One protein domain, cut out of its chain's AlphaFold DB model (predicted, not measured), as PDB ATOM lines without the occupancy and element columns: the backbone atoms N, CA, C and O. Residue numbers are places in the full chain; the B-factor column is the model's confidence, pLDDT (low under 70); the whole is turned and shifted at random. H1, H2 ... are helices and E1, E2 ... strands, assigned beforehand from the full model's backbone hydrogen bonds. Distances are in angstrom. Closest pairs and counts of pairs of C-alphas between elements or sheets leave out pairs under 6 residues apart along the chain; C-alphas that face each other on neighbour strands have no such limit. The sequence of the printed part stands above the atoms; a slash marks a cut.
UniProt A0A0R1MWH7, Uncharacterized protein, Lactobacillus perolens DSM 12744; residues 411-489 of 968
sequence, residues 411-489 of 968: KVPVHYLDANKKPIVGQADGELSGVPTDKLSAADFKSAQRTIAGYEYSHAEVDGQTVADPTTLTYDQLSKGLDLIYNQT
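Overview. This is residues 411 to 489 of the 968 residues of an uncharacterized protein of Lactobacillus perolens DSM 12744 (UniProt A0A0R1MWH7). One strongly twisted sheet of five strands, E2 E1 E5 E3 E4, makes the body, with two short helices, H1 and H2, on opposite faces. The long link E1 to E2 loops past residue 423. The 79 printed residues hold, along the chain, E1 E2 H1 E3 E4 H2 E5; the sheet is mixed and the class is mixed, helices and strands. The whole is compact, radius of gyration of the C-alphas 11.8 A, and elongated, spanning 35 by 22 by 17 A.

Arrangement. E1, residues 411 to 418, is parallel to E5, residues 482 to 488, at 21 degrees, with N 417 and O 484 3.0 A apart. Its pairing is staggered: residues 411 to 414 pair with edge strand E2, residues 430 to 435, antiparallel, forming a hairpin, N 414 to O 430 2.8 A. E5 is antiparallel to E3, residues 455 to 462, N 461 to O 483 2.8 A. E3 bends by 59 degrees at residue 458 and forms a hairpin with antiparallel E4, residues 465 to 467, N 467 to O 460 2.9 A. H1, residues 442 to 448, is on the sheet at a height of 7.7 A, over none of the strands, but only just: 2 of its C-alphas fall on E1. Its closest C-alphas to E2 are Ala 448 and Leu 432, 7.2 A. H2, residues 475 to 479, is on the opposite face; its closest C-alphas to E1 are Ser 479 and Val 412, 6.0 A. E2, H1, E3 and E4, H2, E5 are split strand-helix-strand units, other strands standing between their two, with right-handed crossovers. In both helices every O i to N i+4 pair is within hydrogen-bond range.

Along the chain. E1 begins at C-alpha 411 (205.416, 190.505, 280.192) and is 22.9 A long; E3 is 20.1 A and E5 19.1 A, ending at C-alpha 488 (223.394, 169.825, 285.559).

Size, cuts and confidence. The two farthest C-alphas, Thr 437 and Thr 489, are 35.5 A apart. The printed part has no cut, and the link E1 to E2 is long. Residue 434 and residues 436 to 438 have pLDDT under 70.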
ATOM      1  N   LYS A 411     205.343 191.919 279.820       81.25
ATOM      2  CA  LYS A 411     205.416 190.505 280.192       81.25
ATOM      3  C   LYS A 411     206.607 189.892 279.462       81.25
ATOM      4  O   LYS A 411     206.610 189.894 278.235       81.25
ATOM      5  N   VAL A 412     207.595 189.381 280.194       87.31
ATOM      6  CA  VAL A 412     208.754 188.679 279.611       87.31
ATOM      7  C   VAL A 412     208.606 187.179 279.882       87.31
ATOM      8  O   VAL A 412     208.671 186.789 281.050       87.31
ATOM      9  N   PRO A 413     208.394 186.329 278.857       90.69
ATOM     10  CA  PRO A 413     208.465 184.876 279.006       90.69
ATOM     11  C   PRO A 413     209.853 184.441 279.488       90.69
ATOM     12  O   PRO A 413     210.858 184.976 279.024       90.69
ATOM     13  N   VAL A 414     209.917 183.473 280.403       93.56
ATOM     14  CA  VAL A 414     211.175 182.942 280.949       93.56
ATOM     15  C   VAL A 414     211.177 181.421 280.869       93.56
ATOM     16  O   VAL A 414     210.404 180.775 281.579       93.56
ATOM     17  N   HIS A 415     212.073 180.851 280.067       94.19
ATOM     18  CA  HIS A 415     212.213 179.399 279.926       94.19
ATOM     19  C   HIS A 415     213.382 178.867 280.768       94.19
ATOM     20  O   HIS A 415     214.385 179.556 280.964       94.19
ATOM     21  N   TYR A 416     213.266 177.633 281.273       95.31
ATOM     22  CA  TYR A 416     214.281 177.004 282.138       95.31
ATOM     23  C   TYR A 416     214.893 175.792 281.436       95.31
ATOM     24  O   TYR A 416     214.307 174.704 281.433       95.31
ATOM     25  N   LEU A 417     216.063 175.985 280.824       94.31
ATOM     26  CA  LEU A 417     216.675 175.018 279.913       94.31
ATOM     27  C   LEU A 417     217.982 174.435 280.469       94.31
ATOM     28  O   LEU A 417     218.731 175.104 281.181       94.31
ATOM     29  N   ASP A 418     218.278 173.185 280.117       91.81
ATOM     30  CA  ASP A 418     219.591 172.582 280.339       91.81
ATOM     31  C   ASP A 418     220.638 173.100 279.330       91.81
ATOM     32  O   ASP A 418     220.317 173.759 278.338       91.81
ATOM     33  N   ALA A 419     221.908 172.745 279.537       88.62
ATOM     34  CA  ALA A 419     223.007 173.060 278.616       88.62
ATOM     35  C   ALA A 419     222.838 172.497 277.179       88.62
ATOM     36  O   ALA A 419     223.591 172.872 276.283       88.62
ATOM     37  N   ASN A 420     221.853 171.620 276.933       88.50
ATOM     38  CA  ASN A 420     221.482 171.098 275.612       88.50
ATOM     39  C   ASN A 420     220.245 171.810 275.022       88.50
ATOM     40  O   ASN A 420     219.680 171.331 274.033       88.50
ATOM     41  N   LYS A 421     219.811 172.922 275.634       89.19
ATOM     42  CA  LYS A 421     218.619 173.721 275.301       89.19
ATOM     43  C   LYS A 421     217.297 172.940 275.392       89.19
ATOM     44  O   LYS A 421     216.365 173.186 274.629       89.19
ATOM     45  N   LYS A 422     217.197 171.987 276.328       90.81
ATOM     46  CA  LYS A 422     215.970 171.223 276.622       90.81
ATOM     47  C   LYS A 422     215.319 171.703 277.924       90.81
ATOM     48  O   LYS A 422     216.048 171.928 278.887       90.81
ATOM     49  N   PRO A 423     213.977 171.784 278.011       91.31
ATOM     50  CA  PRO A 423     213.288 172.131 279.254       91.31
ATOM     51  C   PRO A 423     213.653 171.200 280.414       91.31
ATOM     52  O   PRO A 423     213.635 169.972 280.270       91.31
ATOM     53  N   ILE A 424     213.966 171.777 281.575       91.00
ATOM     54  CA  ILE A 424     214.356 171.014 282.765       91.00
ATOM     55  C   ILE A 424     213.122 170.328 283.363       91.00
ATOM     56  O   ILE A 424     212.137 170.969 283.731       91.00
ATOM     57  N   VAL A 425     213.176 169.000 283.488       83.38
ATOM     58  CA  VAL A 425     212.036 168.180 283.927       83.38
ATOM     59  C   VAL A 425     211.534 168.619 285.307       83.38
ATOM     60  O   VAL A 425     212.268 168.591 286.293       83.38
ATOM     61  N   GLY A 426     210.254 168.992 285.378       79.44
ATOM     62  CA  GLY A 426     209.601 169.458 286.605       79.44
ATOM     63  C   GLY A 426     209.701 170.966 286.860       79.44
ATOM     64  O   GLY A 426     209.086 171.444 287.810       79.44
ATOM     65  N   GLN A 427     210.409 171.726 286.017       86.06
ATOM     66  CA  GLN A 427     210.334 173.186 285.998       86.06
ATOM     67  C   GLN A 427     209.347 173.630 284.920       86.06
ATOM     68  O   GLN A 427     209.520 173.324 283.746       86.06
ATOM     69  N   ALA A 428     208.296 174.339 285.330       85.50
ATOM     70  CA  ALA A 428     207.399 175.020 284.404       85.50
ATOM     71  C   ALA A 428     207.954 176.407 284.064       85.50
ATOM     72  O   ALA A 428     208.481 177.094 284.950       85.50
ATOM     73  N   ASP A 429     207.790 176.823 282.812       88.62
ATOM     74  CA  ASP A 429     208.174 178.152 282.341       88.62
ATOM     75  C   ASP A 429     207.489 179.263 283.154       88.62
ATOM     76  O   ASP A 429     206.469 179.066 283.821       88.62
ATOM     77  N   GLY A 430     208.121 180.429 283.177       85.44
ATOM     78  CA  GLY A 430     207.703 181.584 283.956       85.44
ATOM     79  C   GLY A 430     207.350 182.775 283.079       85.44
ATOM     80  O   GLY A 430     207.575 182.791 281.874       85.44
ATOM     81  N   GLU A 431     206.840 183.810 283.729       88.69
ATOM     82  CA  GLU A 431     206.637 185.121 283.136       88.69
ATOM     83  C   GLU A 431     207.054 186.163 284.176       88.69
ATOM     84  O   GLU A 431     206.597 186.107 285.320       88.69
ATOM     85  N   LEU A 432     207.922 187.104 283.804       85.62
ATOM     86  CA  LEU A 432     208.122 188.316 284.593       85.62
ATOM     87  C   LEU A 432     207.041 189.323 284.201       85.62
ATOM     88  O   LEU A 432     207.061 189.873 283.100       85.62
ATOM     89  N   SER A 433     206.099 189.554 285.110       74.56
ATOM     90  CA  SER A 433     205.063 190.581 284.993       74.56
ATOM     91  C   SER A 433     205.466 191.834 285.766       74.56
ATOM     92  O   SER A 433     205.842 191.720 286.932       74.56
ATOM     93  N   GLY A 434     205.310 193.021 285.176       68.12
ATOM     94  CA  GLY A 434     205.637 194.284 285.855       68.12
ATOM     95  C   GLY A 434     206.966 194.907 285.423       68.12
ATOM     96  O   GLY A 434     207.317 195.970 285.925       68.12
ATOM     97  N   VAL A 435     207.685 194.277 284.488       72.00
ATOM     98  CA  VAL A 435     208.981 194.763 283.992       72.00
ATOM     99  C   VAL A 435     208.790 196.112 283.275       72.00
ATOM    100  O   VAL A 435     207.892 196.208 282.430       72.00
ATOM    101  N   PRO A 436     209.595 197.147 283.576       65.19
ATOM    102  CA  PRO A 436     209.570 198.421 282.858       65.19
ATOM    103  C   PRO A 436     209.813 198.279 281.349       65.19
ATOM    104  O   PRO A 436     210.449 197.337 280.879       65.19
ATOM    105  N   THR A 437     209.309 199.234 280.568       63.56
ATOM    106  CA  THR A 437     209.444 199.246 279.100       63.56
ATOM    107  C   THR A 437     210.830 199.653 278.603       63.56
ATOM    108  O   THR A 437     211.130 199.430 277.432       63.56
ATOM    109  N   ASP A 438     211.671 200.254 279.445       64.19
ATOM    110  CA  ASP A 438     213.022 200.670 279.080       64.19
ATOM    111  C   ASP A 438     214.054 199.556 279.313       64.19
ATOM    112  O   ASP A 438     214.845 199.281 278.408       64.19
ATOM    113  N   LYS A 439     214.047 198.919 280.498       73.75
ATOM    114  CA  LYS A 439     215.021 197.890 280.906       73.75
ATOM    115  C   LYS A 439     214.466 196.869 281.900       73.75
ATOM    116  O   LYS A 439     213.675 197.185 282.785       73.75
ATOM    117  N   LEU A 440     215.015 195.656 281.835       83.25
ATOM    118  CA  LEU A 440     214.895 194.649 282.890       83.25
ATOM    119  C   LEU A 440     215.760 195.046 284.100       83.25
ATOM    120  O   LEU A 440     216.963 195.257 283.946       83.25
ATOM    121  N   SER A 441     215.198 195.128 285.312       83.62
ATOM    122  CA  SER A 441     216.011 195.460 286.491       83.62
ATOM    123  C   SER A 441     216.830 194.261 286.987       83.62
ATOM    124  O   SER A 441     216.456 193.098 286.817       83.62
ATOM    125  N   ALA A 442     217.934 194.538 287.688       84.00
ATOM    126  CA  ALA A 442     218.741 193.503 288.337       84.00
ATOM    127  C   ALA A 442     217.966 192.721 289.421       84.00
ATOM    128  O   ALA A 442     218.334 191.590 289.738       84.00
ATOM    129  N   ALA A 443     216.900 193.299 289.988       81.81
ATOM    130  CA  ALA A 443     216.026 192.612 290.937       81.81
ATOM    131  C   ALA A 443     215.077 191.639 290.217       81.81
ATOM    132  O   ALA A 443     214.975 190.482 290.622       81.81
ATOM    133  N   ASP A 444     214.458 192.076 289.117       85.19
ATOM    134  CA  ASP A 444     213.540 191.255 288.315       85.19
ATOM    135  C   ASP A 444     214.285 190.085 287.668       85.19
ATOM    136  O   ASP A 444     213.866 188.933 287.792       85.19
ATOM    137  N   PHE A 445     215.453 190.350 287.072       90.50
ATOM    138  CA  PHE A 445     216.320 189.311 286.522       90.50
ATOM    139  C   PHE A 445     216.730 188.280 287.586       90.50
ATOM    140  O   PHE A 445     216.606 187.075 287.370       90.50
ATOM    141  N   LYS A 446     217.130 188.735 288.781       88.69
ATOM    142  CA  LYS A 446     217.456 187.838 289.898       88.69
ATOM    143  C   LYS A 446     216.239 187.062 290.421       88.69
ATOM    144  O   LYS A 446     216.409 185.963 290.938       88.69
ATOM    145  N   SER A 447     215.023 187.589 290.273       85.69
ATOM    146  CA  SER A 447     213.786 186.871 290.618       85.69
ATOM    147  C   SER A 447     213.440 185.759 289.616       85.69
ATOM    148  O   SER A 447     212.847 184.750 289.999       85.69
ATOM    149  N   ALA A 448     213.875 185.895 288.357       88.44
ATOM    150  CA  ALA A 448     213.774 184.844 287.346       88.44
ATOM    151  C   ALA A 448     214.788 183.703 287.567       88.44
ATOM    152  O   ALA A 448     214.516 182.559 287.206       88.44
ATOM    153  N   GLN A 449     215.942 183.977 288.184       90.81
ATOM    154  CA  GLN A 449     216.966 182.970 288.489       90.81
ATOM    155  C   GLN A 449     216.519 182.029 289.628       90.81
ATOM    156  O   GLN A 449     216.808 182.246 290.807       90.81
ATOM    157  N   ARG A 450     215.810 180.950 289.279       87.25
ATOM    158  CA  ARG A 450     215.351 179.933 290.238       87.25
ATOM    159  C   ARG A 450     216.504 179.061 290.738       87.25
ATOM    160  O   ARG A 450     217.370 178.645 289.978       87.25
ATOM    161  N   THR A 451     216.457 178.685 292.015       89.06
ATOM    162  CA  THR A 451     217.277 177.579 292.536       89.06
ATOM    163  C   THR A 451     216.644 176.252 292.117       89.06
ATOM    164  O   THR A 451     215.553 175.917 292.579       89.06
ATOM    165  N   ILE A 452     217.311 175.503 291.238       89.19
ATOM    166  CA  ILE A 452     216.817 174.235 290.686       89.19
ATOM    167  C   ILE A 452     217.662 173.089 291.258       89.19
ATOM    168  O   ILE A 452     218.883 173.086 291.147       89.19
ATOM    169  N   ALA A 453     217.031 172.102 291.896       86.38
ATOM    170  CA  ALA A 453     217.760 171.004 292.529       86.38
ATOM    171  C   ALA A 453     218.511 170.148 291.488       86.38
ATOM    172  O   ALA A 453     217.902 169.631 290.553       86.38
ATOM    173  N   GLY A 454     219.826 169.981 291.668       86.69
ATOM    174  CA  GLY A 454     220.695 169.258 290.726       86.69
ATOM    175  C   GLY A 454     221.162 170.080 289.517       86.69
ATOM    176  O   GLY A 454     221.682 169.502 288.565       86.69
ATOM    177  N   TYR A 455     220.969 171.402 289.536       91.44
ATOM    178  CA  TYR A 455     221.332 172.316 288.453       91.44
ATOM    179  C   TYR A 455     221.879 173.641 289.007       91.44
ATOM    180  O   TYR A 455     221.379 174.159 290.003       91.44
ATOM    181  N   GLU A 456     222.863 174.229 288.330       90.81
ATOM    182  CA  GLU A 456     223.389 175.567 288.632       90.81
ATOM    183  C   GLU A 456     223.243 176.487 287.417       90.81
ATOM    184  O   GLU A 456     223.429 176.063 286.276       90.81
ATOM    185  N   TYR A 457     222.886 177.749 287.656       92.62
ATOM    186  CA  TYR A 457     222.717 178.746 286.599       92.62
ATOM    187  C   TYR A 457     224.056 179.027 285.901       92.62
ATOM    188  O   TYR A 457     225.052 179.314 286.564       92.62
ATOM    189  N   SER A 458     224.065 178.978 284.568       92.19
ATOM    190  CA  SER A 458     225.239 179.284 283.746       92.19
ATOM    191  C   SER A 458     225.159 180.690 283.155       92.19
ATOM    192  O   SER A 458     226.016 181.527 283.431       92.19
ATOM    193  N   HIS A 459     224.147 180.944 282.327       93.69
ATOM    194  CA  HIS A 459     223.979 182.196 281.592       93.69
ATOM    195  C   HIS A 459     222.530 182.351 281.107       93.69
ATOM    196  O   HIS A 459     221.714 181.438 281.245       93.69
ATOM    197  N   ALA A 460     222.222 183.509 280.531       94.00
ATOM    198  CA  ALA A 460     220.959 183.768 279.859       94.00
ATOM    199  C   ALA A 460     221.187 183.913 278.350       94.00
ATOM    200  O   ALA A 460     222.225 184.425 277.919       94.00
ATOM    201  N   GLU A 461     220.202 183.507 277.558       94.31
ATOM    202  CA  GLU A 461     220.130 183.779 276.128       94.31
ATOM    203  C   GLU A 461     218.849 184.538 275.766       94.31
ATOM    204  O   GLU A 461     217.832 184.460 276.456       94.31
ATOM    205  N   VAL A 462     218.907 185.260 274.648       92.12
ATOM    206  CA  VAL A 462     217.752 185.844 273.955       92.12
ATOM    207  C   VAL A 462     217.950 185.601 272.464       92.12
ATOM    208  O   VAL A 462     219.050 185.805 271.954       92.12
ATOM    209  N   ASP A 463     216.907 185.146 271.760       88.25
ATOM    210  CA  ASP A 463     216.980 184.798 270.326       88.25
ATOM    211  C   ASP A 463     218.116 183.778 270.022       88.25
ATOM    212  O   ASP A 463     218.805 183.831 269.001       88.25
ATOM    213  N   GLY A 464     218.376 182.877 270.981       85.06
ATOM    214  CA  GLY A 464     219.450 181.878 270.936       85.06
ATOM    215  C   GLY A 464     220.884 182.422 271.043       85.06
ATOM    216  O   GLY A 464     221.820 181.681 270.736       85.06
ATOM    217  N   GLN A 465     221.072 183.691 271.429       89.06
ATOM    218  CA  GLN A 465     222.378 184.331 271.643       89.06
ATOM    219  C   GLN A 465     222.640 184.589 273.131       89.06
ATOM    220  O   GLN A 465     221.791 185.151 273.820       89.06
ATOM    221  N   THR A 466     223.836 184.248 273.618       92.00
ATOM    222  CA  THR A 466     224.268 184.508 275.003       92.00
ATOM    223  C   THR A 466     224.316 186.005 275.323       92.00
ATOM    224  O   THR A 466     224.986 186.777 274.637       92.00
ATOM    225  N   VAL A 467     223.663 186.406 276.415       89.19
ATOM    226  CA  VAL A 467     223.612 187.791 276.895       89.19
ATOM    227  C   VAL A 467     224.468 187.938 278.153       89.19
ATOM    228  O   VAL A 467     224.194 187.317 279.178       89.19
ATOM    229  N   ALA A 468     225.499 188.786 278.086       83.25
ATOM    230  CA  ALA A 468     226.432 189.005 279.197       83.25
ATOM    231  C   ALA A 468     225.806 189.758 280.391       83.25
ATOM    232  O   ALA A 468     226.154 189.483 281.537       83.25
ATOM    233  N   ASP A 469     224.877 190.682 280.128       87.75
ATOM    234  CA  ASP A 469     224.087 191.384 281.146       87.75
ATOM    235  C   ASP A 469     222.654 191.629 280.633       87.75
ATOM    236  O   ASP A 469     222.418 192.579 279.874       87.75
ATOM    237  N   PRO A 470     221.676 190.790 281.028       85.00
ATOM    238  CA  PRO A 470     220.276 190.954 280.639       85.00
ATOM    239  C   PRO A 470     219.616 192.269 281.076       85.00
ATOM    240  O   PRO A 470     218.583 192.629 280.518       85.00
ATOM    241  N   THR A 471     220.208 193.034 282.004       85.00
ATOM    242  CA  THR A 471     219.698 194.370 282.377       85.00
ATOM    243  C   THR A 471     220.009 195.455 281.338       85.00
ATOM    244  O   THR A 471     219.470 196.561 281.399       85.00
ATOM    245  N   THR A 472     220.842 195.141 280.339       82.69
ATOM    246  CA  THR A 472     221.135 196.026 279.196       82.69
ATOM    247  C   THR A 472     220.200 195.833 277.998       82.69
ATOM    248  O   THR A 472     220.268 196.617 277.051       82.69
ATOM    249  N   LEU A 473     219.330 194.819 278.030       82.50
ATOM    250  CA  LEU A 473     218.419 194.490 276.934       82.50
ATOM    251  C   LEU A 473     217.307 195.532 276.770       82.50
ATOM    252  O   LEU A 473     216.727 196.012 277.744       82.50
ATOM    253  N   THR A 474     216.980 195.826 275.513       80.06
ATOM    254  CA  THR A 474     215.861 196.695 275.123       80.06
ATOM    255  C   THR A 474     214.530 195.937 275.084       80.06
ATOM    256  O   THR A 474     214.506 194.707 275.016       80.06
ATOM    257  N   TYR A 475     213.413 196.677 275.049       74.12
ATOM    258  CA  TYR A 475     212.058 196.127 274.899       74.12
ATOM    259  C   TYR A 475     211.925 195.075 273.787       74.12
ATOM    260  O   TYR A 475     211.424 193.984 274.047       74.12
ATOM    261  N   ASP A 476     212.389 195.377 272.567       77.19
ATOM    262  CA  ASP A 476     212.266 194.469 271.415       77.19
ATOM    263  C   ASP A 476     212.951 193.122 271.689       77.19
ATOM    264  O   ASP A 476     212.376 192.062 271.447       77.19
ATOM    265  N   GLN A 477     214.134 193.158 272.306       83.00
ATOM    266  CA  GLN A 477     214.881 191.961 272.680       83.00
ATOM    267  C   GLN A 477     214.166 191.185 273.796       83.00
ATOM    268  O   GLN A 477     213.964 189.982 273.662       83.00
ATOM    269  N   LEU A 478     213.727 191.862 274.863       82.00
ATOM    270  CA  LEU A 478     212.998 191.238 275.977       82.00
ATOM    271  C   LEU A 478     211.652 190.634 275.540       82.00
ATOM    272  O   LEU A 478     211.229 189.618 276.091       82.00
ATOM    273  N   SER A 479     210.995 191.209 274.528       79.44
ATOM    274  CA  SER A 479     209.713 190.715 274.001       79.44
ATOM    275  C   SER A 479     209.797 189.312 273.381       79.44
ATOM    276  O   SER A 479     208.786 188.614 273.307       79.44
ATOM    277  N   LYS A 480     211.001 188.870 272.989       84.88
ATOM    278  CA  LYS A 480     211.268 187.536 272.424       84.88
ATOM    279  C   LYS A 480     211.340 186.425 273.478       84.88
ATOM    280  O   LYS A 480     211.361 185.253 273.111       84.88
ATOM    281  N   GLY A 481     211.351 186.780 274.765       87.88
ATOM    282  CA  GLY A 481     211.567 185.856 275.875       87.88
ATOM    283  C   GLY A 481     213.038 185.723 276.276       87.88
ATOM    284  O   GLY A 481     213.946 186.131 275.553       87.88
ATOM    285  N   LEU A 482     213.247 185.176 277.473       92.88
ATOM    286  CA  LEU A 482     214.539 185.050 278.141       92.88
ATOM    287  C   LEU A 482     214.792 183.581 278.506       92.88
ATOM    288  O   LEU A 482     214.150 183.034 279.405       92.88
ATOM    289  N   ASP A 483     215.748 182.952 277.832       94.94
ATOM    290  CA  ASP A 483     216.118 181.560 278.075       94.94
ATOM    291  C   ASP A 483     217.188 181.509 279.170       94.94
ATOM    292  O   ASP A 483     218.301 182.005 278.992       94.94
ATOM    293  N   LEU A 484     216.876 180.920 280.325       95.06
ATOM    294  CA  LEU A 484     217.841 180.743 281.411       95.06
ATOM    295  C   LEU A 484     218.459 179.346 281.322       95.06
ATOM    296  O   LEU A 484     217.763 178.340 281.491       95.06
ATOM    297  N   ILE A 485     219.767 179.296 281.066       95.19
ATOM    298  CA  ILE A 485     220.523 178.063 280.831       95.19
ATOM    299  C   ILE A 485     221.187 177.600 282.130       95.19
ATOM    300  O   ILE A 485     221.931 178.356 282.766       95.19
ATOM    301  N   TYR A 486     220.963 176.340 282.506       93.88
ATOM    302  CA  TYR A 486     221.534 175.725 283.705       93.88
ATOM    303  C   TYR A 486     222.372 174.482 283.370       93.88
ATOM    304  O   TYR A 486     221.972 173.612 282.593       93.88
ATOM    305  N   ASN A 487     223.520 174.358 284.035       92.00
ATOM    306  CA  ASN A 487     224.378 173.179 283.977       92.00
ATOM    307  C   ASN A 487     223.914 172.156 285.019       92.00
ATOM    308  O   ASN A 487     223.748 172.496 286.189       92.00
ATOM    309  N   GLN A 488     223.727 170.896 284.618       91.12
ATOM    310  CA  GLN A 488     223.394 169.825 285.559       91.12
ATOM    311  C   GLN A 488     224.615 169.498 286.433       91.12
ATOM    312  O   GLN A 488     225.700 169.240 285.907       91.12
ATOM    313  N   THR A 489     224.455 169.482 287.757       88.94
ATOM    314  CA  THR A 489     225.542 169.132 288.681       88.94
ATOM    315  C   THR A 489     225.727 167.618 288.775       88.94
ATOM    316  O   THR A 489     224.777 166.835 288.718       88.94
TER     317      THR A 489